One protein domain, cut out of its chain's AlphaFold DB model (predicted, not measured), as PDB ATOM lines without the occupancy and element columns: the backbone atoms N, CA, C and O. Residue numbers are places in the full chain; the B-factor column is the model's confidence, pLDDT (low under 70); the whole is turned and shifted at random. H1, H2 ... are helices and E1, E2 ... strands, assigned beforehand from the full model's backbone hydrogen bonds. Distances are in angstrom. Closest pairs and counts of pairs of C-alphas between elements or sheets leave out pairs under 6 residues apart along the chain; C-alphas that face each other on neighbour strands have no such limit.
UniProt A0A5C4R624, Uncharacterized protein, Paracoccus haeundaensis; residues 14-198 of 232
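Overview. This is residues 14 to 198 of the 232 residues of an uncharacterized protein of Paracoccus haeundaensis (UniProt A0A5C4R624). A twisted sheet of seven strands makes the core, with H1 packed along one face and H4 crossing the other. H2 and H3 pack on H1, while H5 folds back on H4 as the second half of a helical hairpin, and the short strand E7 closes one edge of the sheet. The printed part has 185 residues with five named helices and seven named strands, in the order E1 H1 H2 E2 H3 E3 E4 E5 E6 H4 H5 E7. The sheet is mixed, in the order E3 E2 E1 E4 E5 E6 E7, with E3, E2 and E1 parallel and each later neighbour pair antiparallel; the class is mixed, helices and strands. The whole is compact and rounded, with a radius of gyration of the C-alphas of 16.1 A and spans of 50 by 43 by 35 A.

Arrangement. E1, residues 23 to 32, is an inner strand that bends by 62 degrees at residue 26. H1, residues 37 to 48, lies over E1 and over E2, residues 73 to 78, at a height over the sheet of 10.0 A, and runs along the strands, at 22 degrees to E1 on the local plane; its closest C-alphas to E1 are Leu 47 and Thr 25, 6.2 A apart. H2, residues 59 to 69, only grazes the sheet with residues 66 to 69; it touches H1 about perpendicular, at 75 degrees, the closest C-alphas being Ala 65 and His 48, 5.4 A. E1, H1 with H2, and E2 form a strand-helix-strand unit, two parallel neighbour strands with helices between, its crossover right-handed; N 74 and O 28 are 3.0 A apart. H3, residues 92 to 98, and edge strand E3, residues 99 to 102, complete a second right-handed unit with E2; N 100 and O 75 are 2.9 A apart. H3 only grazes the sheet with residues 95 to 98, and residues 37 to 41 of H1 touch it at a steep tilt of 52 degrees, the same way, the closest C-alphas being Pro 37 and Ala 92, 6.0 A. E4, residues 115 to 122, is antiparallel to E1, with N 29 and O 117 at 2.8 A. E4, E5, residues 127 to 134, and E6, residues 147 to 153, form a meander, each strand the antiparallel neighbour of the one before, in two hairpins; N 118 and O 130 are 2.8 A apart, as are N 131 and O 150. H4, residues 166 to 177, is on the opposite face from H1, which gives three layers, helices on both faces of a sheet; its height is 8.4 A, and it runs across the strands, at 87 degrees to E4 on the local plane. The C-alphas of Leu 173 and Leu 29 are the closest of H4 and E1, 6.5 A. H5, residues 184 to 193, touches H4 at a shallow tilt of 24 degrees, opposite ways, a helical hairpin whose closest C-alphas are Asp 167 and Ala 188, 4.7 A. E7, residues 195 to 197, is antiparallel to E6, with N 197 and O 151 at 2.8 A. Every O i to N i+4 pair is within hydrogen-bond range in H1, H2 and H4, against 5 of 6 in H5 and 1 of 3 in H3, where 2 of 4 O i to N i+3 pairs are.

Along the chain. E1 begins at C-alpha 23 (118.252, 101.877, 89.935) and spans 25.3 A. H1 spans 16.6 A, H2 15.2 A and E2 16.6 A; E4 and E5 span 23.2 A each and E6 20.0 A. H4 begins at C-alpha 166 (125.538, 110.383, 108.872) and spans 16.0 A; H5 spans 14.7 A. E7 ends at C-alpha 197 (113.601, 105.835, 107.215).

Size, cuts and confidence. The C-alphas of Ser 86 and Arg 158, the two farthest apart, are 50.6 A apart. The printed part has no cut. The links E2 to H3, E3 to E4, E5 to E6 and E6 to H4 are long. The mean pLDDT of the printed part is 89.5; residues 50 to 57 and 85 to 89 are under 70.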
ATOM      1  N   LEU A  14     124.115  90.180 102.091       87.31
ATOM      2  CA  LEU A  14     124.396  90.458 100.684       87.31
ATOM      3  C   LEU A  14     123.154  90.869  99.881       87.31
ATOM      4  O   LEU A  14     123.265  91.687  98.974       87.31
ATOM      5  N   GLU A  15     121.972  90.351 100.210       85.06
ATOM      6  CA  GLU A  15     120.727  90.733  99.532       85.06
ATOM      7  C   GLU A  15     120.322  92.169  99.856       85.06
ATOM      8  O   GLU A  15     119.789  92.875  99.000       85.06
ATOM      9  N   LEU A  16     120.659  92.631 101.061       88.19
ATOM     10  CA  LEU A  16     120.461  94.012 101.486       88.19
ATOM     11  C   LEU A  16     121.291  95.016 100.665       88.19
ATOM     12  O   LEU A  16     121.008  96.211 100.694       88.19
ATOM     13  N   LEU A  17     122.290  94.559  99.906       91.62
ATOM     14  CA  LEU A  17     123.110  95.406  99.032       91.62
ATOM     15  C   LEU A  17     122.494  95.605  97.644       91.62
ATOM     16  O   LEU A  17     123.049  96.342  96.833       91.62
ATOM     17  N   ARG A  18     121.391  94.918  97.324       91.25
ATOM     18  CA  ARG A  18     120.813  95.004  95.984       91.25
ATOM     19  C   ARG A  18     120.199  96.387  95.743       91.25
ATOM     20  O   ARG A  18     119.407  96.847  96.577       91.25
ATOM     21  N   PRO A  19     120.499  97.017  94.591       92.31
ATOM     22  CA  PRO A  19     119.808  98.214  94.150       92.31
ATOM     23  C   PRO A  19     118.287  98.010  94.125       92.31
ATOM     24  O   PRO A  19     117.811  96.964  93.665       92.31
ATOM     25  N   PRO A  20     117.503  99.012  94.556       89.56
ATOM     26  CA  PRO A  20     116.077  99.063  94.266       89.56
ATOM     27  C   PRO A  20     115.781  98.902  92.765       89.56
ATOM     28  O   PRO A  20     116.625  99.181  91.906       89.56
ATOM     29  N   LYS A  21     114.554  98.481  92.430       87.94
ATOM     30  CA  LYS A  21     114.124  98.313  91.032       87.94
ATOM     31  C   LYS A  21     114.396  99.582  90.219       87.94
ATOM     32  O   LYS A  21     114.104 100.677  90.683       87.94
ATOM     33  N   LEU A  22     114.893  99.402  88.992       88.38
ATOM     34  CA  LEU A  22     115.200 100.478  88.036       88.38
ATOM     35  C   LEU A  22     116.311 101.449  88.478       88.38
ATOM     36  O   LEU A  22     116.482 102.500  87.867       88.38
ATOM     37  N   THR A  23     117.090 101.094  89.500       92.44
ATOM     38  CA  THR A  23     118.252 101.877  89.935       92.44
ATOM     39  C   THR A  23     119.554 101.116  89.695       92.44
ATOM     40  O   THR A  23     119.568  99.900  89.477       92.44
ATOM     41  N   ARG A  24     120.671 101.840  89.729       94.06
ATOM     42  CA  ARG A  24     122.030 101.294  89.673       94.06
ATOM     43  C   ARG A  24     122.882 101.876  90.789       94.06
ATOM     44  O   ARG A  24     122.636 102.986  91.241       94.06
ATOM     45  N   THR A  25     123.930 101.162  91.180       96.56
ATOM     46  CA  THR A  25     124.906 101.662  92.154       96.56
ATOM     47  C   THR A  25     125.689 102.849  91.574       96.56
ATOM     48  O   THR A  25     126.434 102.703  90.596       96.56
ATOM     49  N   ARG A  26     125.526 104.031  92.180       96.31
ATOM     50  CA  ARG A  26     126.356 105.219  91.929       96.31
ATOM     51  C   ARG A  26     127.704 105.042  92.618       96.31
ATOM     52  O   ARG A  26     128.728 105.115  91.950       96.31
ATOM     53  N   PHE A  27     127.687 104.725  93.912       98.12
ATOM     54  CA  PHE A  27     128.860 104.303  94.675       98.12
ATOM     55  C   PHE A  27     128.460 103.466  95.899       98.12
ATOM     56  O   PHE A  27     127.309 103.514  96.338       98.12
ATOM     57  N   ALA A  28     129.411 102.715  96.456       98.38
ATOM     58  CA  ALA A  28     129.247 102.007  97.724       98.38
ATOM     59  C   ALA A  28     130.551 102.014  98.533       98.38
ATOM     60  O   ALA A  28     131.596 101.581  98.046       98.38
ATOM     61  N   LEU A  29     130.483 102.484  99.774       98.56
ATOM     62  CA  LEU A  29     131.605 102.538 100.702       98.56
ATOM     63  C   LEU A  29     131.338 101.569 101.846       98.56
ATOM     64  O   LEU A  29     130.365 101.731 102.582       98.56
ATOM     65  N   PHE A  30     132.197 100.572 101.995       98.12
ATOM     66  CA  PHE A  30     132.126  99.603 103.080       98.12
ATOM     67  C   PHE A  30     133.255  99.838 104.061       98.12
ATOM     68  O   PHE A  30     134.382 100.111 103.660       98.12
ATOM     69  N   ALA A  31     132.962  99.638 105.334       96.56
ATOM     70  CA  ALA A  31     133.929  99.665 106.407       96.56
ATOM     71  C   ALA A  31     133.734  98.414 107.262       96.56
ATOM     72  O   ALA A  31     132.616  98.142 107.700       96.56
ATOM     73  N   ALA A  32     134.795  97.631 107.435       95.12
ATOM     74  CA  ALA A  32     134.794  96.413 108.241       95.12
ATOM     75  C   ALA A  32     136.177  96.181 108.847       95.12
ATOM     76  O   ALA A  32     137.188  96.552 108.253       95.12
ATOM     77  N   TYR A  33     136.253  95.501 109.989       93.81
ATOM     78  CA  TYR A  33     137.548  95.123 110.552       93.81
ATOM     79  C   TYR A  33     138.259  94.086 109.685       93.81
ATOM     80  O   TYR A  33     139.444  94.224 109.387       93.81
ATOM     81  N   SER A  34     137.524  93.056 109.261       93.31
ATOM     82  CA  SER A  34     138.043  91.957 108.452       93.31
ATOM     83  C   SER A  34     137.176  91.678 107.230       93.31
ATOM     84  O   SER A  34     135.982  91.995 107.198       93.31
ATOM     85  N   ALA A  35     137.792  91.069 106.216       93.69
ATOM     86  CA  ALA A  35     137.127  90.733 104.965       93.69
ATOM     87  C   ALA A  35     137.627  89.416 104.364       93.69
ATOM     88  O   ALA A  35     138.781  89.039 104.540       93.69
ATOM     89  N   ASP A  36     136.767  88.741 103.611       91.38
ATOM     90  CA  ASP A  36     137.065  87.558 102.810       91.38
ATOM     91  C   ASP A  36     136.816  87.876 101.322       91.38
ATOM     92  O   ASP A  36     135.725  88.353 100.984       91.38
ATOM     93  N   PRO A  37     137.772  87.598 100.412       89.69
ATOM     94  CA  PRO A  37     137.603  87.834  98.976       89.69
ATOM     95  C   PRO A  37     136.315  87.250  98.370       89.69
ATOM     96  O   PRO A  37     135.753  87.837  97.445       89.69
ATOM     97  N   ILE A  38     135.817  86.120  98.884       87.12
ATOM     98  CA  ILE A  38     134.562  85.509  98.422       87.12
ATOM     99  C   ILE A  38     133.372  86.425  98.729       87.12
ATOM    100  O   ILE A  38     132.505  86.625  97.877       87.12
ATOM    101  N   VAL A  39     133.343  87.020  99.924       90.62
ATOM    102  CA  VAL A  39     132.274  87.937 100.344       90.62
ATOM    103  C   VAL A  39     132.358  89.255  99.593       90.62
ATOM    104  O   VAL A  39     131.323  89.765  99.173       90.62
ATOM    105  N   LEU A  40     133.569  89.766  99.343       93.75
ATOM    106  CA  LEU A  40     133.762  90.953  98.504       93.75
ATOM    107  C   LEU A  40     133.203  90.726  97.093       93.75
ATOM    108  O   LEU A  40     132.434  91.543  96.588       93.75
ATOM    109  N   GLY A  41     133.512  89.579  96.477       91.38
ATOM    110  CA  GLY A  41     132.955  89.207  95.176       91.38
ATOM    111  C   GLY A  41     131.426  89.094  95.193       91.38
ATOM    112  O   GLY A  41     130.754  89.614  94.301       91.38
ATOM    113  N   GLY A  42     130.866  88.477  96.238       90.44
ATOM    114  CA  GLY A  42     129.418  88.391  96.443       90.44
ATOM    115  C   GLY A  42     128.746  89.758  96.616       90.44
ATOM    116  O   GLY A  42     127.667  89.985  96.065       90.44
ATOM    117  N   ALA A  43     129.389  90.688  97.324       94.12
ATOM    118  CA  ALA A  43     128.907  92.056  97.484       94.12
ATOM    119  C   ALA A  43     128.870  92.797  96.141       94.12
ATOM    120  O   ALA A  43     127.847  93.389  95.804       94.12
ATOM    121  N   LEU A  44     129.927  92.690  95.332       94.94
ATOM    122  CA  LEU A  44     129.973  93.296  93.997       94.94
ATOM    123  C   LEU A  44     128.879  92.748  93.071       94.94
ATOM    124  O   LEU A  44     128.227  93.519  92.371       94.94
ATOM    125  N   LEU A  45     128.626  91.436  93.104       92.00
ATOM    126  CA  LEU A  45     127.528  90.830  92.347       92.00
ATOM    127  C   LEU A  45     126.161  91.377  92.769       92.00
ATOM    128  O   LEU A  45     125.351  91.713  91.908       92.00
ATOM    129  N   ASN A  46     125.906  91.511  94.074       93.06
ATOM    130  CA  ASN A  46     124.625  92.031  94.562       93.06
ATOM    131  C   ASN A  46     124.458  93.530  94.273       93.06
ATOM    132  O   ASN A  46     123.383  93.938  93.849       93.06
ATOM    133  N   LEU A  47     125.521  94.333  94.386       94.69
ATOM    134  CA  LEU A  47     125.515  95.751  93.995       94.69
ATOM    135  C   LEU A  47     125.302  95.953  92.488       94.69
ATOM    136  O   LEU A  47     124.811  96.999  92.060       94.69
ATOM    137  N   HIS A  48     125.701  94.976  91.670       92.62
ATOM    138  CA  HIS A  48     125.492  94.991  90.225       92.62
ATOM    139  C   HIS A  48     124.118  94.433  89.812       92.62
ATOM    140  O   HIS A  48     123.647  94.705  88.704       92.62
ATOM    141  N   ALA A  49     123.451  93.669  90.682       84.25
ATOM    142  CA  ALA A  49     122.173  93.040  90.385       84.25
ATOM    143  C   ALA A  49     121.079  94.105  90.188       84.25
ATOM    144  O   ALA A  49     120.553  94.668  91.140       84.25
ATOM    145  N   ARG A  50     120.700  94.370  88.934       69.81
ATOM    146  CA  ARG A  50     119.657  95.346  88.557       69.81
ATOM    147  C   ARG A  50     118.238  94.850  88.880       69.81
ATOM    148  O   ARG A  50     117.428  94.670  87.975       69.81
ATOM    149  N   GLY A  51     117.950  94.544  90.143       56.62
ATOM    150  CA  GLY A  51     116.661  93.985  90.565       56.62
ATOM    151  C   GLY A  51     116.378  92.579  90.019       56.62
ATOM    152  O   GLY A  51     115.217  92.209  89.877       56.62
ATOM    153  N   ARG A  52     117.424  91.811  89.675       56.97
ATOM    154  CA  ARG A  52     117.298  90.383  89.350       56.97
ATOM    155  C   ARG A  52     117.125  89.586  90.646       56.97
ATOM    156  O   ARG A  52     117.867  89.803  91.604       56.97
ATOM    157  N   ASP A  53     116.196  88.635  90.644       53.59
ATOM    158  CA  ASP A  53     115.924  87.789  91.815       53.59
ATOM    159  C   ASP A  53     117.041  86.756  92.067       53.59
ATOM    160  O   ASP A  53     117.282  86.365  93.210       53.59
ATOM    161  N   ASN A  54     117.811  86.389  91.035       52.00
ATOM    162  CA  ASN A  54     118.876  85.390  91.147       52.00
ATOM    163  C   ASN A  54     120.188  85.979  91.695       52.00
ATOM    164  O   ASN A  54     120.827  86.814  91.059       52.00
ATOM    165  N   ALA A  55     120.609  85.470  92.860       49.69
ATOM    166  CA  ALA A  55     121.839  85.842  93.570       49.69
ATOM    167  C   ALA A  55     123.133  85.306  92.922       49.69
ATOM    168  O   ALA A  55     124.229  85.777  93.230       49.69
ATOM    169  N   GLY A  56     123.020  84.280  92.073       56.38
ATOM    170  CA  GLY A  56     124.154  83.612  91.439       56.38
ATOM    171  C   GLY A  56     124.539  84.286  90.127       56.38
ATOM    172  O   GLY A  56     123.834  84.134  89.133       56.38
ATOM    173  N   GLY A  57     125.658  85.011  90.122       65.62
ATOM    174  CA  GLY A  57     126.273  85.521  88.897       65.62
ATOM    175  C   GLY A  57     127.201  84.485  88.269       65.62
ATOM    176  O   GLY A  57     127.963  83.816  88.972       65.62
ATOM    177  N   ASN A  58     127.166  84.350  86.943       78.06
ATOM    178  CA  ASN A  58     128.184  83.595  86.216       78.06
ATOM    179  C   ASN A  58     129.473  84.437  86.056       78.06
ATOM    180  O   ASN A  58     129.554  85.589  86.487       78.06
ATOM    181  N   LYS A  59     130.514  83.877  85.424       82.50
ATOM    182  CA  LYS A  59     131.790  84.592  85.218       82.50
ATOM    183  C   LYS A  59     131.632  85.903  84.437       82.50
ATOM    184  O   LYS A  59     132.366  86.846  84.712       82.50
ATOM    185  N   ALA A  60     130.706  85.957  83.479       85.31
ATOM    186  CA  ALA A  60     130.453  87.153  82.682       85.31
ATOM    187  C   ALA A  60     129.721  88.227  83.498       85.31
ATOM    188  O   ALA A  60     130.124  89.385  83.453       85.31
ATOM    189  N   ASP A  61     128.720  87.844  84.302       86.00
ATOM    190  CA  ASP A  61     128.043  88.771  85.222       86.00
ATOM    191  C   ASP A  61     129.047  89.396  86.193       86.00
ATOM    192  O   ASP A  61     129.028  90.597  86.458       86.00
ATOM    193  N   PHE A  62     129.968  88.580  86.698       88.12
ATOM    194  CA  PHE A  62     130.981  89.046  87.622       88.12
ATOM    195  C   PHE A  62     132.031  89.946  86.960       88.12
ATOM    196  O   PHE A  62     132.377  90.978  87.525       88.12
ATOM    197  N   ALA A  63     132.488  89.623  85.747       90.50
ATOM    198  CA  ALA A  63     133.338  90.529  84.974       90.50
ATOM    199  C   ALA A  63     132.634  91.876  84.719       90.50
ATOM    200  O   ALA A  63     133.231  92.931  84.920       90.50
ATOM    201  N   GLY A  64     131.341  91.849  84.376       91.88
ATOM    202  CA  GLY A  64     130.521  93.052  84.228       91.88
ATOM    203  C   GLY A  64     130.406  93.867  85.519       91.88
ATOM    204  O   GLY A  64     130.493  95.098  85.482       91.88
ATOM    205  N   ALA A  65     130.278  93.195  86.667       93.81
ATOM    206  CA  ALA A  65     130.286  93.839  87.977       93.81
ATOM    207  C   ALA A  65     131.629  94.528  88.261       93.81
ATOM    208  O   ALA A  65     131.629  95.689  88.667       93.81
ATOM    209  N   ILE A  66     132.758  93.861  87.993       94.50
ATOM    210  CA  ILE A  66     134.100  94.435  88.175       94.50
ATOM    211  C   ILE A  66     134.269  95.704  87.333       94.50
ATOM    212  O   ILE A  66     134.592  96.759  87.880       94.50
ATOM    213  N   GLU A  67     133.996  95.627  86.029       94.62
ATOM    214  CA  GLU A  67     134.157  96.763  85.114       94.62
ATOM    215  C   GLU A  67     133.270  97.952  85.496       94.62
ATOM    216  O   GLU A  67     133.707  99.101  85.474       94.62
ATOM    217  N   THR A  68     132.031  97.680  85.909       94.94
ATOM    218  CA  THR A  68     131.079  98.734  86.283       94.94
ATOM    219  C   THR A  68     131.436  99.389  87.620       94.94
ATOM    220  O   THR A  68     131.214 100.588  87.798       94.94
ATOM    221  N   LEU A  69     131.943  98.612  88.584       96.88
ATOM    222  CA  LEU A  69     132.046  99.035  89.984       96.88
ATOM    223  C   LEU A  69     133.460  99.436  90.424       96.88
ATOM    224  O   LEU A  69     133.588 100.046  91.486       96.88
ATOM    225  N   ARG A  70     134.513  99.144  89.649       95.75
ATOM    226  CA  ARG A  70     135.927  99.401  90.020       95.75
ATOM    227  C   ARG A  70     136.257 100.834  90.437       95.75
ATOM    228  O   ARG A  70     137.176 101.035  91.224       95.75
ATOM    229  N   HIS A  71     135.487 101.816  89.974       96.31
ATOM    230  CA  HIS A  71     135.645 103.236  90.334       96.31
ATOM    231  C   HIS A  71     134.532 103.768  91.238       96.31
ATOM    232  O   HIS A  71     134.433 104.964  91.470       96.31
ATOM    233  N   ARG A  72     133.662 102.879  91.718       97.50
ATOM    234  CA  ARG A  72     132.442 103.220  92.460       97.50
ATOM    235  C   ARG A  72     132.390 102.560  93.829       97.50
ATOM    236  O   ARG A  72     131.676 103.034  94.702       97.50
ATOM    237  N   VAL A  73     133.093 101.446  94.018       98.38
ATOM    238  CA  VAL A  73     133.006 100.647  95.243       98.38
ATOM    239  C   VAL A  73     134.359 100.561  95.929       98.38
ATOM    240  O   VAL A  73     135.375 100.294  95.279       98.38
ATOM    241  N   ARG A  74     134.366 100.765  97.248       98.38
ATOM    242  CA  ARG A  74     135.545 100.578  98.097       98.38
ATOM    243  C   ARG A  74     135.206  99.795  99.357       98.38
ATOM    244  O   ARG A  74     134.191 100.052  99.999       98.38
ATOM    245  N   PHE A  75     136.084  98.861  99.705       98.00
ATOM    246  CA  PHE A  75     136.077  98.108 100.952       98.00
ATOM    247  C   PHE A  75     137.244  98.570 101.813       98.00
ATOM    248  O   PHE A  75     138.400  98.263 101.531       98.00
ATOM    249  N   ILE A  76     136.927  99.320 102.859       97.31
ATOM    250  CA  ILE A  76     137.882  99.886 103.797       97.31
ATOM    251  C   ILE A  76     138.048  98.898 104.949       97.31
ATOM    252  O   ILE A  76     137.126  98.673 105.742       97.31
ATOM    253  N   VAL A  77     139.220  98.277 105.016       95.81
ATOM    254  CA  VAL A  77     139.507  97.162 105.923       95.81
ATOM    255  C   VAL A  77     140.802  97.381 106.675       95.81
ATOM    256  O   VAL A  77     141.686  98.100 106.216       95.81
ATOM    257  N   GLN A  78     140.958  96.746 107.834       94.06
ATOM    258  CA  GLN A  78     142.226  96.841 108.543       94.06
ATOM    259  C   GLN A  78     143.333  96.092 107.789       94.06
ATOM    260  O   GLN A  78     143.159  94.941 107.372       94.06
ATOM    261  N   ARG A  79     144.512  96.717 107.680       92.25
ATOM    262  CA  ARG A  79     145.714  96.071 107.143       92.25
ATOM    263  C   ARG A  79     145.972  94.736 107.841       92.25
ATOM    264  O   ARG A  79     146.006  94.654 109.066       92.25
ATOM    265  N   GLY A  80     146.183  93.688 107.047       90.44
ATOM    266  CA  GLY A  80     146.441  92.338 107.556       90.44
ATOM    267  C   GLY A  80     145.199  91.563 108.013       90.44
ATOM    268  O   GLY A  80     145.343  90.429 108.465       90.44
ATOM    269  N   ARG A  81     143.985  92.118 107.863       91.75
ATOM    270  CA  ARG A  81     142.712  91.459 108.219       91.75
ATOM    271  C   ARG A  81     141.889  90.975 107.026       91.75
ATOM    272  O   ARG A  81     140.725  90.604 107.177       91.75
ATOM    273  N   ILE A  82     142.511  90.896 105.856       90.62
ATOM    274  CA  ILE A  82     141.954  90.205 104.693       90.62
ATOM    275  C   ILE A  82     142.292  88.720 104.811       90.62
ATOM    276  O   ILE A  82     143.464  88.346 104.900       90.62
ATOM    277  N   HIS A  83     141.269  87.869 104.821       85.69
ATOM    278  CA  HIS A  83     141.418  86.429 104.941       85.69
ATOM    279  C   HIS A  83     142.236  85.877 103.770       85.69
ATOM    280  O   HIS A  83     141.865  85.989 102.599       85.69
ATOM    281  N   ARG A  84     143.357  85.241 104.110       72.88
ATOM    282  CA  ARG A  84     144.201  84.500 103.178       72.88
ATOM    283  C   ARG A  84     143.877  83.024 103.363       72.88
ATOM    284  O   ARG A  84     144.434  82.373 104.241       72.88
ATOM    285  N   GLY A  85     142.929  82.515 102.577       67.19
ATOM    286  CA  GLY A  85     142.649  81.079 102.546       67.19
ATOM    287  C   GLY A  85     143.889  80.271 102.137       67.19
ATOM    288  O   GLY A  85     144.859  80.822 101.615       67.19
ATOM    289  N   SER A  86     143.850  78.946 102.314       64.50
ATOM    290  CA  SER A  86     144.969  78.046 101.959       64.50
ATOM    291  C   SER A  86     145.365  78.105 100.476       64.50
ATOM    292  O   SER A  86     146.504  77.804 100.121       64.50
ATOM    293  N   LYS A  87     144.439  78.531  99.607       64.38
ATOM    294  CA  LYS A  87     144.689  78.941  98.223       64.38
ATOM    295  C   LYS A  87     143.975  80.263  97.972       64.38
ATOM    296  O   LYS A  87     142.749  80.316  98.039       64.38
ATOM    297  N   LEU A  88     144.729  81.313  97.651       61.53
ATOM    298  CA  LEU A  88     144.153  82.578  97.200       61.53
ATOM    299  C   LEU A  88     143.436  82.349  95.861       61.53
ATOM    300  O   LEU A  88     144.066  81.896  94.899       61.53
ATOM    301  N   PRO A  89     142.127  82.635  95.767       68.25
ATOM    302  CA  PRO A  89     141.423  82.576  94.497       68.25
ATOM    303  C   PRO A  89     142.109  83.488  93.474       68.25
ATOM    304  O   PRO A  89     142.511  84.596  93.822       68.25
ATOM    305  N   ARG A  90     142.182  83.090  92.193       71.88
ATOM    306  CA  ARG A  90     142.734  83.953  91.118       71.88
ATOM    307  C   ARG A  90     142.067  85.329  91.058       71.88
ATOM    308  O   ARG A  90     142.668  86.286  90.588       71.88
ATOM    309  N   ILE A  91     140.835  85.418  91.550       74.62
ATOM    310  CA  ILE A  91     140.091  86.664  91.611       74.62
ATOM    311  C   ILE A  91     140.619  87.658  92.655       74.62
ATOM    312  O   ILE A  91     140.399  88.854  92.506       74.62
ATOM    313  N   ALA A  92     141.358  87.206  93.672       78.06
ATOM    314  CA  ALA A  92     141.874  88.076  94.726       78.06
ATOM    315  C   ALA A  92     142.711  89.238  94.163       78.06
ATOM    316  O   ALA A  92     142.554  90.365  94.615       78.06
ATOM    317  N   ALA A  93     143.504  88.991  93.113       83.88
ATOM    318  CA  ALA A  93     144.287  90.030  92.443       83.88
ATOM    319  C   ALA A  93     143.417  91.117  91.787       83.88
ATOM    320  O   ALA A  93     143.789  92.282  91.763       83.88
ATOM    321  N   VAL A  94     142.242  90.753  91.265       89.31
ATOM    322  CA  VAL A  94     141.301  91.721  90.682       89.31
ATOM    323  C   VAL A  94     140.561  92.480  91.780       89.31
ATOM    324  O   VAL A  94     140.252  93.652  91.598       89.31
ATOM    325  N   LEU A  95     140.266  91.830  92.908       91.56
ATOM    326  CA  LEU A  95     139.561  92.450  94.035       91.56
ATOM    327  C   LEU A  95     140.418  93.472  94.783       91.56
ATOM    328  O   LEU A  95     139.854  94.367  95.401       91.56
ATOM    329  N   ASP A  96     141.743  93.379  94.679       91.00
ATOM    330  CA  ASP A  96     142.690  94.319  95.289       91.00
ATOM    331  C   ASP A  96     142.379  95.784  94.926       91.00
ATOM    332  O   ASP A  96     142.399  96.658  95.785       91.00
ATOM    333  N   GLN A  97     141.929  96.045  93.691       94.00
ATOM    334  CA  GLN A  97     141.559  97.397  93.237       94.00
ATOM    335  C   GLN A  97     140.340  98.003  93.967       94.00
ATOM    336  O   GLN A  97     140.067  99.195  93.829       94.00
ATOM    337  N   PHE A  98     139.569  97.187  94.690       97.06
ATOM    338  CA  PHE A  98     138.418  97.627  95.479       97.06
ATOM    339  C   PHE A  98     138.772  97.844  96.949       97.06
ATOM    340  O   PHE A  98     137.938  98.352  97.693       97.06
ATOM    341  N   VAL A  99     139.953  97.426  97.394       96.19
ATOM    342  CA  VAL A  99     140.303  97.379  98.811       96.19
ATOM    343  C   VAL A  99     141.154  98.584  99.187       96.19
ATOM    344  O   VAL A  99     142.114  98.926  98.504       96.19
ATOM    345  N   VAL A 100     140.822  99.198 100.320       96.38
ATOM    346  CA  VAL A 100     141.682 100.163 101.002       96.38
ATOM    347  C   VAL A 100     142.069  99.580 102.352       96.38
ATOM    348  O   VAL A 100     141.206  99.276 103.174       96.38
ATOM    349  N   GLU A 101     143.370  99.425 102.589       94.56
ATOM    350  CA  GLU A 101     143.884  98.932 103.864       94.56
ATOM    351  C   GLU A 101     144.274 100.071 104.811       94.56
ATOM    352  O   GLU A 101     145.251 100.788 104.582       94.56
ATOM    353  N   ILE A 102     143.576 100.160 105.940       92.44
ATOM    354  CA  ILE A 102     143.829 101.149 106.984       92.44
ATOM    355  C   ILE A 102     144.956 100.654 107.910       92.44
ATOM    356  O   ILE A 102     144.860  99.555 108.474       92.44
ATOM    357  N   PRO A 103     146.040 101.435 108.104       89.00
ATOM    358  CA  PRO A 103     147.232 101.008 108.837       89.00
ATOM    359  C   PRO A 103     147.085 101.188 110.360       89.00
ATOM    360  O   PRO A 103     147.852 101.921 110.986       89.00
ATOM    361  N   TYR A 104     146.110 100.521 110.977       81.81
ATOM    362  CA  TYR A 104     145.970 100.499 112.439       81.81
ATOM    363  C   TYR A 104     146.918  99.475 113.069       81.81
ATOM    364  O   TYR A 104     147.266  98.458 112.463       81.81
ATOM    365  N   ARG A 105     147.363  99.757 114.297       74.56
ATOM    366  CA  ARG A 105     148.230  98.864 115.070       74.56
ATOM    367  C   ARG A 105     147.419  98.285 116.214       74.56
ATOM    368  O   ARG A 105     147.234  98.955 117.221       74.56
ATOM    369  N   GLU A 106     147.051  97.013 116.112       77.38
ATOM    370  CA  GLU A 106     146.152  96.330 117.063       77.38
ATOM    371  C   GLU A 106     146.562  96.419 118.531       77.38
ATOM    372  O   GLU A 106     145.715  96.365 119.414       77.38
ATOM    373  N   ARG A 107     147.861  96.577 118.808       74.50
ATOM    374  CA  ARG A 107     148.361  96.775 120.176       74.50
ATOM    375  C   ARG A 107     147.858  98.068 120.823       74.50
ATOM    376  O   ARG A 107     147.878  98.163 122.042       74.50
ATOM    377  N   SER A 108     147.476  99.060 120.022       75.75
ATOM    378  CA  SER A 108     147.055 100.391 120.468       75.75
ATOM    379  C   SER A 108     145.662 100.781 119.982       75.75
ATOM    380  O   SER A 108     144.969 101.516 120.672       75.75
ATOM    381  N   ASN A 109     145.263 100.344 118.787       79.88
ATOM    382  CA  ASN A 109     143.990 100.695 118.173       79.88
ATOM    383  C   ASN A 109     143.604  99.700 117.072       79.88
ATOM    384  O   ASN A 109     144.464  99.094 116.434       79.88
ATOM    385  N   SER A 110     142.305  99.591 116.801       84.50
ATOM    386  CA  SER A 110     141.788  98.782 115.695       84.50
ATOM    387  C   SER A 110     140.739  99.552 114.893       84.50
ATOM    388  O   SER A 110     139.967 100.328 115.451       84.50
ATOM    389  N   TRP A 111     140.705  99.321 113.584       86.62
ATOM    390  CA  TRP A 111     139.647  99.790 112.696       86.62
ATOM    391  C   TRP A 111     138.447  98.851 112.832       86.62
ATOM    392  O   TRP A 111     138.439  97.772 112.248       86.62
ATOM    393  N   HIS A 112     137.456  99.224 113.640       86.25
ATOM    394  CA  HIS A 112     136.293  98.377 113.938       86.25
ATOM    395  C   HIS A 112     134.909  98.822 113.423       86.25
ATOM    396  O   HIS A 112     133.923  98.199 113.841       86.25
ATOM    397  N   PRO A 113     134.761  99.812 112.513       89.81
ATOM    398  CA  PRO A 113     133.442 100.092 111.963       89.81
ATOM    399  C   PRO A 113     132.949  98.903 111.148       89.81
ATOM    400  O   PRO A 113     133.734  98.195 110.524       89.81
ATOM    401  N   LYS A 114     131.636  98.699 111.167       93.12
ATOM    402  CA  LYS A 114     130.926  97.676 110.395       93.12
ATOM    403  C   LYS A 114     129.725  98.351 109.777       93.12
ATOM    404  O   LYS A 114     128.630  98.347 110.336       93.12
ATOM    405  N   ALA A 115     129.992  99.034 108.675       95.25
ATOM    406  CA  ALA A 115     129.031  99.896 108.019       95.25
ATOM    407  C   ALA A 115     129.137  99.793 106.498       95.25
ATOM    408  O   ALA A 115     130.193  99.481 105.949       95.25
ATOM    409  N   ALA A 116     128.034 100.083 105.819       97.12
ATOM    410  CA  ALA A 116     127.997 100.258 104.378       97.12
ATOM    411  C   ALA A 116     127.131 101.471 104.044       97.12
ATOM    412  O   ALA A 116     125.939 101.467 104.346       97.12
ATOM    413  N   LEU A 117     127.721 102.488 103.415       98.25
ATOM    414  CA  LEU A 117     127.006 103.627 102.848       98.25
ATOM    415  C   LEU A 117     126.935 103.453 101.333       98.25
ATOM    416  O   LEU A 117     127.959 103.392 100.653       98.25
ATOM    417  N   ILE A 118     125.723 103.371 100.800       98.25
ATOM    418  CA  ILE A 118     125.473 103.069  99.396       98.25
ATOM    419  C   ILE A 118     124.562 104.144  98.821       98.25
ATOM    420  O   ILE A 118     123.512 104.446  99.388       98.25
ATOM    421  N   CYS A 119     124.953 104.691  97.676       97.69
ATOM    422  CA  CYS A 119     124.105 105.556  96.872       97.69
ATOM    423  C   CYS A 119     123.755 104.825  95.578       97.69
ATOM    424  O   CYS A 119     124.632 104.424  94.807       97.69
ATOM    425  N   TYR A 120     122.463 104.701  95.314       96.88
ATOM    426  CA  TYR A 120     121.912 104.288  94.036       96.88
ATOM    427  C   TYR A 120     121.378 105.504  93.285       96.88
ATOM    428  O   TYR A 120     121.040 106.523  93.888       96.88
ATOM    429  N   GLU A 121     121.281 105.381  91.971       94.88
ATOM    430  CA  GLU A 121     120.701 106.386  91.087       94.88
ATOM    431  C   GLU A 121     119.786 105.721  90.054       94.88
ATOM    432  O   GLU A 121     120.073 104.614  89.586       94.88
ATOM    433  N   ASP A 122     118.679 106.374  89.712       93.25
ATOM    434  CA  ASP A 122     117.852 105.992  88.566       93.25
ATOM    435  C   ASP A 122     118.295 106.714  87.277       93.25
ATOM    436  O   ASP A 122     119.240 107.505  87.262       93.25
ATOM    437  N   GLU A 123     117.605 106.449  86.165       90.75
ATOM    438  CA  GLU A 123     117.896 107.086  84.870       90.75
ATOM    439  C   GLU A 123     117.643 108.601  84.855       90.75
ATOM    440  O   GLU A 123     118.204 109.317  84.029       90.75
ATOM    441  N   LYS A 124     116.819 109.105  85.779       92.12
ATOM    442  CA  LYS A 124     116.526 110.533  85.958       92.12
ATOM    443  C   LYS A 124     117.455 111.184  86.985       92.12
ATOM    444  O   LYS A 124     117.244 112.339  87.344       92.12
ATOM    445  N   SER A 125     118.494 110.472  87.427       89.88
ATOM    446  CA  SER A 125     119.453 110.906  88.446       89.88
ATOM    447  C   SER A 125     118.838 111.146  89.832       89.88
ATOM    448  O   SER A 125     119.449 111.822  90.663       89.88
ATOM    449  N   TYR A 126     117.662 110.577  90.125       92.12
ATOM    450  CA  TYR A 126     117.151 110.533  91.494       92.12
ATOM    451  C   TYR A 126     117.978 109.558  92.316       92.12
ATOM    452  O   TYR A 126     118.247 108.433  91.890       92.12
ATOM    453  N   ARG A 127     118.368 110.004  93.510       94.69
ATOM    454  CA  ARG A 127     119.283 109.275  94.381       94.69
ATOM    455  C   ARG A 127     118.534 108.579  95.504       94.69
ATOM    456  O   ARG A 127     117.688 109.177  96.170       94.69
ATOM    457  N   PHE A 128     118.896 107.321  95.715       95.31
ATOM    458  CA  PHE A 128     118.401 106.485  96.798       95.31
ATOM    459  C   PHE A 128     119.585 106.067  97.650       95.31
ATOM    460  O   PHE A 128     120.585 105.572  97.138       95.31
ATOM    461  N   TRP A 129     119.465 106.261  98.948       97.50
ATOM    462  CA  TRP A 129     120.519 106.002  99.906       97.50
ATOM    463  C   TRP A 129     120.202 104.766 100.710       97.50
ATOM    464  O   TRP A 129     119.046 104.496 101.033       97.50
ATOM    465  N   ARG A 130     121.250 104.040 101.068       97.38
ATOM    466  CA  ARG A 130     121.175 102.946 102.015       97.38
ATOM    467  C   ARG A 130     122.368 103.008 102.945       97.38
ATOM    468  O   ARG A 130     123.507 103.010 102.483       97.38
ATOM    469  N   LEU A 131     122.096 103.045 104.241       97.50
ATOM    470  CA  LEU A 131     123.094 102.942 105.290       97.50
ATOM    471  C   LEU A 131     122.812 101.685 106.107       97.50
ATOM    472  O   LEU A 131     121.774 101.568 106.755       97.50
ATOM    473  N   TRP A 132     123.753 100.753 106.074       95.56
ATOM    474  CA  TRP A 132     123.771  99.598 106.956       95.56
ATOM    475  C   TRP A 132     124.824  99.798 108.039       95.56
ATOM    476  O   TRP A 132     125.931 100.241 107.736       95.56
ATOM    477  N   ILE A 133     124.493  99.442 109.278       93.06
ATOM    478  CA  ILE A 133     125.418  99.382 110.418       93.06
ATOM    479  C   ILE A 133     125.146  98.074 111.153       93.06
ATOM    480  O   ILE A 133     123.986  97.762 111.409       93.06
ATOM    481  N   GLY A 134     126.163  97.295 111.516       90.88
ATOM    482  CA  GLY A 134     125.935  96.003 112.168       90.88
ATOM    483  C   GLY A 134     127.110  95.451 112.965       90.88
ATOM    484  O   GLY A 134     128.115  96.119 113.159       90.88
ATOM    485  N   SER A 135     126.980  94.207 113.429       89.31
ATOM    486  CA  SER A 135     128.047  93.446 114.105       89.31
ATOM    487  C   SER A 135     128.913  92.620 113.148       89.31
ATOM    488  O   SER A 135     129.975  92.127 113.531       89.31
ATOM    489  N   ARG A 136     128.476  92.475 111.891       90.12
ATOM    490  CA  ARG A 136     129.075  91.573 110.901       90.12
ATOM    491  C   ARG A 136     130.323  92.168 110.246       90.12
ATOM    492  O   ARG A 136     130.282  93.257 109.681       90.12
ATOM    493  N   ASN A 137     131.411  91.403 110.234       92.12
ATOM    494  CA  ASN A 137     132.535  91.634 109.319       92.12
ATOM    495  C   ASN A 137     132.256  91.036 107.932       92.12
ATOM    496  O   ASN A 137     131.407  90.162 107.789       92.12
ATOM    497  N   LEU A 138     133.004  91.440 106.904       91.62
ATOM    498  CA  LEU A 138     132.806  90.962 105.529       91.62
ATOM    499  C   LEU A 138     133.414  89.566 105.318       91.62
ATOM    500  O   LEU A 138     134.215  89.363 104.413       91.62
ATOM    501  N   THR A 139     133.066  88.604 106.168       90.25
ATOM    502  CA  THR A 139     133.633  87.250 106.198       90.25
ATOM    503  C   THR A 139     132.582  86.193 105.890       90.25
ATOM    504  O   THR A 139     131.380  86.448 105.899       90.25
ATOM    505  N   THR A 140     133.038  84.975 105.606       86.25
ATOM    506  CA  THR A 140     132.176  83.820 105.317       86.25
ATOM    507  C   THR A 140     131.503  83.232 106.565       86.25
ATOM    508  O   THR A 140     130.905  82.155 106.481       86.25
ATOM    509  N   SER A 141     131.587  83.914 107.719       84.25
ATOM    510  CA  SER A 141     130.973  83.448 108.962       84.25
ATOM    511  C   SER A 141     129.453  83.320 108.831       84.25
ATOM    512  O   SER A 141     128.794  84.076 108.114       84.25
ATOM    513  N   ARG A 142     128.903  82.342 109.552       79.94
ATOM    514  CA  ARG A 142     127.462  82.091 109.688       79.94
ATOM    515  C   ARG A 142     126.941  82.467 111.073       79.94
ATOM    516  O   ARG A 142     125.846  82.044 111.437       79.94
ATOM    517  N   ASP A 143     127.732  83.215 111.835       82.56
ATOM    518  CA  ASP A 143     127.327  83.699 113.147       82.56
ATOM    519  C   ASP A 143     126.067  84.569 113.035       82.56
ATOM    520  O   ASP A 143     125.805  85.225 112.016       82.56
ATOM    521  N   LEU A 144     125.260  84.543 114.097       80.38
ATOM    522  CA  LEU A 144     124.129  85.450 114.222       80.38
ATOM    523  C   LEU A 144     124.661  86.871 114.360       80.38
ATOM    524  O   LEU A 144     125.502  87.149 115.209       80.38
ATOM    525  N   ASP A 145     124.124  87.767 113.541       82.25
ATOM    526  CA  ASP A 145     124.536  89.161 113.507       82.25
ATOM    527  C   ASP A 145     123.331  90.077 113.667       82.25
ATOM    528  O   ASP A 145     122.234  89.782 113.188       82.25
ATOM    529  N   LEU A 146     123.566  91.217 114.307       83.75
ATOM    530  CA  LEU A 146     122.602  92.299 114.422       83.75
ATOM    531  C   LEU A 146     122.968  93.402 113.429       83.75
ATOM    532  O   LEU A 146     124.144  93.707 113.228       83.75
ATOM    533  N   GLY A 147     121.960  94.017 112.819       87.69
ATOM    534  CA  GLY A 147     122.158  95.153 111.933       87.69
ATOM    535  C   GLY A 147     120.976  96.110 111.944       87.69
ATOM    536  O   GLY A 147     119.826  95.696 112.073       87.69
ATOM    537  N   LEU A 148     121.283  97.390 111.790       90.12
ATOM    538  CA  LEU A 148     120.355  98.464 111.497       90.12
ATOM    539  C   LEU A 148     120.475  98.802 110.011       90.12
ATOM    540  O   LEU A 148     121.576  99.014 109.504       90.12
ATOM    541  N   MET A 149     119.335  98.863 109.330       93.00
ATOM    542  CA  MET A 149     119.245  99.333 107.955       93.00
ATOM    543  C   MET A 149     118.437 100.622 107.904       93.00
ATOM    544  O   MET A 149     117.325 100.666 108.426       93.00
ATOM    545  N   LEU A 150     118.988 101.640 107.253       95.38
ATOM    546  CA  LEU A 150     118.339 102.917 107.004       95.38
ATOM    547  C   LEU A 150     118.287 103.160 105.500       95.38
ATOM    548  O   LEU A 150     119.325 103.170 104.838       95.38
ATOM    549  N   ASP A 151     117.095 103.394 104.967       95.75
ATOM    550  CA  ASP A 151     116.924 103.829 103.581       95.75
ATOM    551  C   ASP A 151     116.682 105.341 103.556       95.75
ATOM    552  O   ASP A 151     115.937 105.871 104.382       95.75
ATOM    553  N   GLY A 152     117.304 106.051 102.621       95.62
ATOM    554  CA  GLY A 152     117.256 107.507 102.552       95.62
ATOM    555  C   GLY A 152     116.925 108.037 101.163       95.62
ATOM    556  O   GLY A 152     117.252 107.439 100.142       95.62
ATOM    557  N   GLU A 153     116.284 109.195 101.119       94.06
ATOM    558  CA  GLU A 153     116.058 109.966  99.896       94.06
ATOM    559  C   GLU A 153     115.910 111.454 100.233       94.06
ATOM    560  O   GLU A 153     115.617 111.816 101.373       94.06
ATOM    561  N   SER A 154     116.081 112.344  99.253       89.19
ATOM    562  CA  SER A 154     115.904 113.790  99.479       89.19
ATOM    563  C   SER A 154     114.438 114.174  99.720       89.19
ATOM    564  O   SER A 154     114.142 115.212 100.313       89.19
ATOM    565  N   ARG A 155     113.483 113.352  99.261       85.75
ATOM    566  CA  ARG A 155     112.055 113.624  99.442       85.75
ATOM    567  C   ARG A 155     111.607 113.196 100.839       85.75
ATOM    568  O   ARG A 155     111.774 112.062 101.267       85.75
ATOM    569  N   ARG A 156     110.938 114.102 101.550       85.44
ATOM    570  CA  ARG A 156     110.344 113.777 102.848       85.44
ATOM    571  C   ARG A 156     109.174 112.802 102.672       85.44
ATOM    572  O   ARG A 156     108.183 113.126 102.016       85.44
ATOM    573  N   ARG A 157     109.258 111.640 103.322       87.56
ATOM    574  CA  ARG A 157     108.157 110.673 103.470       87.56
ATOM    575  C   ARG A 157     107.626 110.661 104.899       87.56
ATOM    576  O   ARG A 157     108.307 111.083 105.838       87.56
ATOM    577  N   ARG A 158     106.402 110.167 105.087       87.25
ATOM    578  CA  ARG A 158     105.861 109.913 106.430       87.25
ATOM    579  C   ARG A 158     106.777 108.918 107.153       87.25
ATOM    580  O   ARG A 158     107.107 107.888 106.584       87.25
ATOM    581  N   GLY A 159     107.189 109.244 108.377       86.06
ATOM    582  CA  GLY A 159     108.121 108.420 109.160       86.06
ATOM    583  C   GLY A 159     109.605 108.626 108.831       86.06
ATOM    584  O   GLY A 159     110.447 108.067 109.525       86.06
ATOM    585  N   SER A 160     109.944 109.447 107.829       93.31
ATOM    586  CA  SER A 160     111.339 109.834 107.588       93.31
ATOM    587  C   SER A 160     111.825 110.863 108.618       93.31
ATOM    588  O   SER A 160     111.061 111.728 109.060       93.31
ATOM    589  N   GLN A 161     113.100 110.776 108.985       94.12
ATOM    590  CA  GLN A 161     113.754 111.604 109.995       94.12
ATOM    591  C   GLN A 161     115.085 112.155 109.469       94.12
ATOM    592  O   GLN A 161     115.688 111.596 108.553       94.12
ATOM    593  N   ALA A 162     115.525 113.283 110.021       94.00
ATOM    594  CA  ALA A 162     116.926 113.677 109.916       94.00
ATOM    595  C   ALA A 162     117.694 112.924 111.009       94.00
ATOM    596  O   ALA A 162     117.175 112.793 112.115       94.00
ATOM    597  N   ILE A 163     118.884 112.423 110.691       94.75
ATOM    598  CA  ILE A 163     119.740 111.699 111.636       94.75
ATOM    599  C   ILE A 163     121.086 112.409 111.637       94.75
ATOM    600  O   ILE A 163     121.691 112.568 110.578       94.75
ATOM    601  N   SER A 164     121.526 112.853 112.811       92.56
ATOM    602  CA  SER A 164     122.788 113.592 112.940       92.56
ATOM    603  C   SER A 164     123.985 112.654 112.762       92.56
ATOM    604  O   SER A 164     123.928 111.515 113.227       92.56
ATOM    605  N   GLY A 165     125.059 113.126 112.125       92.50
ATOM    606  CA  GLY A 165     126.347 112.426 112.044       92.50
ATOM    607  C   GLY A 165     126.489 111.437 110.881       92.50
ATOM    608  O   GLY A 165     127.587 110.935 110.634       92.50
ATOM    609  N   ILE A 166     125.427 111.190 110.101       96.06
ATOM    610  CA  ILE A 166     125.538 110.383 108.872       96.06
ATOM    611  C   ILE A 166     126.407 111.088 107.821       96.06
ATOM    612  O   ILE A 166     127.173 110.428 107.121       96.06
ATOM    613  N   ASP A 167     126.300 112.409 107.721       95.38
ATOM    614  CA  ASP A 167     127.157 113.281 106.921       95.38
ATOM    615  C   ASP A 167     128.633 113.102 107.303       95.38
ATOM    616  O   ASP A 167     129.438 112.707 106.459       95.38
ATOM    617  N   ALA A 168     128.966 113.247 108.589       93.62
ATOM    618  CA  ALA A 168     130.322 113.062 109.100       93.62
ATOM    619  C   ALA A 168     130.859 111.640 108.856       93.62
ATOM    620  O   ALA A 168     132.006 111.470 108.431       93.62
ATOM    621  N   LEU A 169     130.026 110.610 109.067       94.69
ATOM    622  CA  LEU A 169     130.355 109.224 108.731       94.69
ATOM    623  C   LEU A 169     130.653 109.084 107.234       94.69
ATOM    624  O   LEU A 169     131.670 108.499 106.864       94.69
ATOM    625  N   GLY A 170     129.793 109.627 106.370       96.44
ATOM    626  CA  GLY A 170     129.961 109.578 104.921       96.44
ATOM    627  C   GLY A 170     131.247 110.255 104.459       96.44
ATOM    628  O   GLY A 170     132.003 109.662 103.690       96.44
ATOM    629  N   THR A 171     131.546 111.444 104.984       95.88
ATOM    630  CA  THR A 171     132.789 112.179 104.717       95.88
ATOM    631  C   THR A 171     134.017 111.386 105.145       95.88
ATOM    632  O   THR A 171     134.970 111.279 104.372       95.88
ATOM    633  N   ALA A 172     134.007 110.796 106.343       94.12
ATOM    634  CA  ALA A 172     135.115 109.974 106.824       94.12
ATOM    635  C   ALA A 172     135.344 108.753 105.919       94.12
ATOM    636  O   ALA A 172     136.469 108.514 105.480       94.12
ATOM    637  N   LEU A 173     134.279 108.028 105.560       96.25
ATOM    638  CA  LEU A 173     134.383 106.891 104.644       96.25
ATOM    639  C   LEU A 173     134.862 107.311 103.250       96.25
ATOM    640  O   LEU A 173     135.669 106.605 102.654       96.25
ATOM    641  N   ALA A 174     134.395 108.443 102.716       97.25
ATOM    642  CA  ALA A 174     134.806 108.924 101.397       97.25
ATOM    643  C   ALA A 174     136.289 109.315 101.358       97.25
ATOM    644  O   ALA A 174     136.977 108.992 100.387       97.25
ATOM    645  N   ARG A 175     136.793 109.946 102.427       95.75
ATOM    646  CA  ARG A 175     138.217 110.282 102.573       95.75
ATOM    647  C   ARG A 175     139.091 109.033 102.550       95.75
ATOM    648  O   ARG A 175     140.048 108.993 101.786       95.75
ATOM    649  N   GLU A 176     138.728 108.013 103.325       95.12
ATOM    650  CA  GLU A 176     139.463 106.743 103.337       95.12
ATOM    651  C   GLU A 176     139.339 105.997 102.000       95.12
ATOM    652  O   GLU A 176     140.303 105.426 101.505       95.12
ATOM    653  N   ALA A 177     138.164 106.022 101.368       96.44
ATOM    654  CA  ALA A 177     137.919 105.338 100.101       96.44
ATOM    655  C   ALA A 177     138.769 105.871  98.934       96.44
ATOM    656  O   ALA A 177     139.098 105.105  98.021       96.44
ATOM    657  N   GLY A 178     139.085 107.171  98.927       94.94
ATOM    658  CA  GLY A 178     139.926 107.794  97.902       94.94
ATOM    659  C   GLY A 178     139.381 107.646  96.474       94.94
ATOM    660  O   GLY A 178     140.154 107.505  95.525       94.94
ATOM    661  N   LEU A 179     138.055 107.608  96.306       95.44
ATOM    662  CA  LEU A 179     137.423 107.562  94.986       95.44
ATOM    663  C   LEU A 179     137.540 108.927  94.300       95.44
ATOM    664  O   LEU A 179     137.062 109.922  94.831       95.44
ATOM    665  N   ALA A 180     138.130 108.963  93.102       90.56
ATOM    666  CA  ALA A 180     138.403 110.210  92.378       90.56
ATOM    667  C   ALA A 180     137.142 111.052  92.103       90.56
ATOM    668  O   ALA A 180     137.184 112.272  92.221       90.56
ATOM    669  N   ASP A 181     136.020 110.396  91.796       91.69
ATOM    670  CA  ASP A 181     134.757 111.056  91.439       91.69
ATOM    671  C   ASP A 181     133.839 111.320  92.651       91.69
ATOM    672  O   ASP A 181     132.673 111.685  92.483       91.69
ATOM    673  N   LEU A 182     134.324 111.101  93.880       95.88
ATOM    674  CA  LEU A 182     133.552 111.290  95.110       95.88
ATOM    675  C   LEU A 182     134.246 112.293  96.035       95.88
ATOM    676  O   LEU A 182     135.073 111.927  96.869       95.88
ATOM    677  N   ASN A 183     133.870 113.565  95.908       97.00
ATOM    678  CA  ASN A 183     134.335 114.613  96.808       97.00
ATOM    679  C   ASN A 183     133.662 114.475  98.200       97.00
ATOM    680  O   ASN A 183     132.429 114.426  98.267       97.00
ATOM    681  N   PRO A 184     134.428 114.414  99.309       96.88
ATOM    682  CA  PRO A 184     133.869 114.255 100.654       96.88
ATOM    683  C   PRO A 184     132.990 115.410 101.153       96.88
ATOM    684  O   PRO A 184     132.089 115.160 101.954       96.88
ATOM    685  N   ASP A 185     133.241 116.645 100.713       96.75
ATOM    686  CA  ASP A 185     132.498 117.833 101.150       96.75
ATOM    687  C   ASP A 185     131.170 117.946 100.386       96.75
ATOM    688  O   ASP A 185     130.121 118.178 100.990       96.75
ATOM    689  N   ASP A 186     131.181 117.661  99.077       96.88
ATOM    690  CA  ASP A 186     129.952 117.551  98.278       96.88
ATOM    691  C   ASP A 186     129.053 116.421  98.800       96.88
ATOM    692  O   ASP A 186     127.829 116.555  98.854       96.88
ATOM    693  N   LEU A 187     129.663 115.298  99.206       97.25
ATOM    694  CA  LEU A 187     128.950 114.189  99.829       97.25
ATOM    695  C   LEU A 187     128.321 114.600 101.166       97.25
ATOM    696  O   LEU A 187     127.177 114.228 101.423       97.25
ATOM    697  N   ALA A 188     129.038 115.355 102.002       97.06
ATOM    698  CA  ALA A 188     128.515 115.849 103.276       97.06
ATOM    699  C   ALA A 188     127.264 116.709 103.058       97.06
ATOM    700  O   ALA A 188     126.190 116.389 103.571       97.06
ATOM    701  N   ALA A 189     127.390 117.734 102.208       96.81
ATOM    702  CA  ALA A 189     126.305 118.647 101.871       96.81
ATOM    703  C   ALA A 189     125.098 117.900 101.289       96.81
ATOM    704  O   ALA A 189     123.946 118.214 101.583       96.81
ATOM    705  N   GLU A 190     125.347 116.869 100.482       95.81
ATOM    706  CA  GLU A 190     124.291 116.015  99.970       95.81
ATOM    707  C   GLU A 190     123.583 115.227 101.087       95.81
ATOM    708  O   GLU A 190     122.348 115.236 101.149       95.81
ATOM    709  N   LEU A 191     124.333 114.569 101.975       97.00
ATOM    710  CA  LEU A 191     123.799 113.737 103.060       97.00
ATOM    711  C   LEU A 191     122.963 114.537 104.068       97.00
ATOM    712  O   LEU A 191     121.961 114.016 104.562       97.00
ATOM    713  N   GLU A 192     123.291 115.808 104.309       95.62
ATOM    714  CA  GLU A 192     122.489 116.721 105.143       95.62
ATOM    715  C   GLU A 192     121.053 116.914 104.608       95.62
ATOM    716  O   GLU A 192     120.083 117.101 105.362       95.62
ATOM    717  N   THR A 193     120.875 116.828 103.286       94.94
ATOM    718  CA  THR A 193     119.552 116.951 102.653       94.94
ATOM    719  C   THR A 193     118.726 115.668 102.735       94.94
ATOM    720  O   THR A 193     117.503 115.710 102.568       94.94
ATOM    721  N   VAL A 194     119.361 114.527 103.016       97.06
ATOM    722  CA  VAL A 194     118.704 113.219 103.006       97.06
ATOM    723  C   VAL A 194     117.749 113.092 104.194       97.06
ATOM    724  O   VAL A 194     117.975 113.593 105.300       97.06
ATOM    725  N   ARG A 195     116.615 112.433 103.960       96.69
ATOM    726  CA  ARG A 195     115.673 112.016 104.996       96.69
ATOM    727  C   ARG A 195     115.658 110.500 105.059       96.69
ATOM    728  O   ARG A 195     115.411 109.835 104.059       96.69
ATOM    729  N   TRP A 196     115.914 109.980 106.251       97.31
ATOM    730  CA  TRP A 196     116.162 108.569 106.511       97.31
ATOM    731  C   TRP A 196     114.937 107.900 107.118       97.31
ATOM    732  O   TRP A 196     114.289 108.441 108.012       97.31
ATOM    733  N   MET A 197     114.619 106.705 106.651       95.31
ATOM    734  CA  MET A 197     113.601 105.835 107.215       95.31
ATOM    735  C   MET A 197     114.302 104.714 107.971       95.31
ATOM    736  O   MET A 197     115.103 103.976 107.400       95.31
ATOM    737  N   ALA A 198     113.997 104.616 109.260       92.69
ATOM    738  CA  ALA A 198     114.406 103.497 110.093       92.69
ATOM    739  C   ALA A 198     113.336 102.392 110.054       92.69
ATOM    740  O   ALA A 198     112.201 102.663 109.642       92.69
TER     741      ALA A 198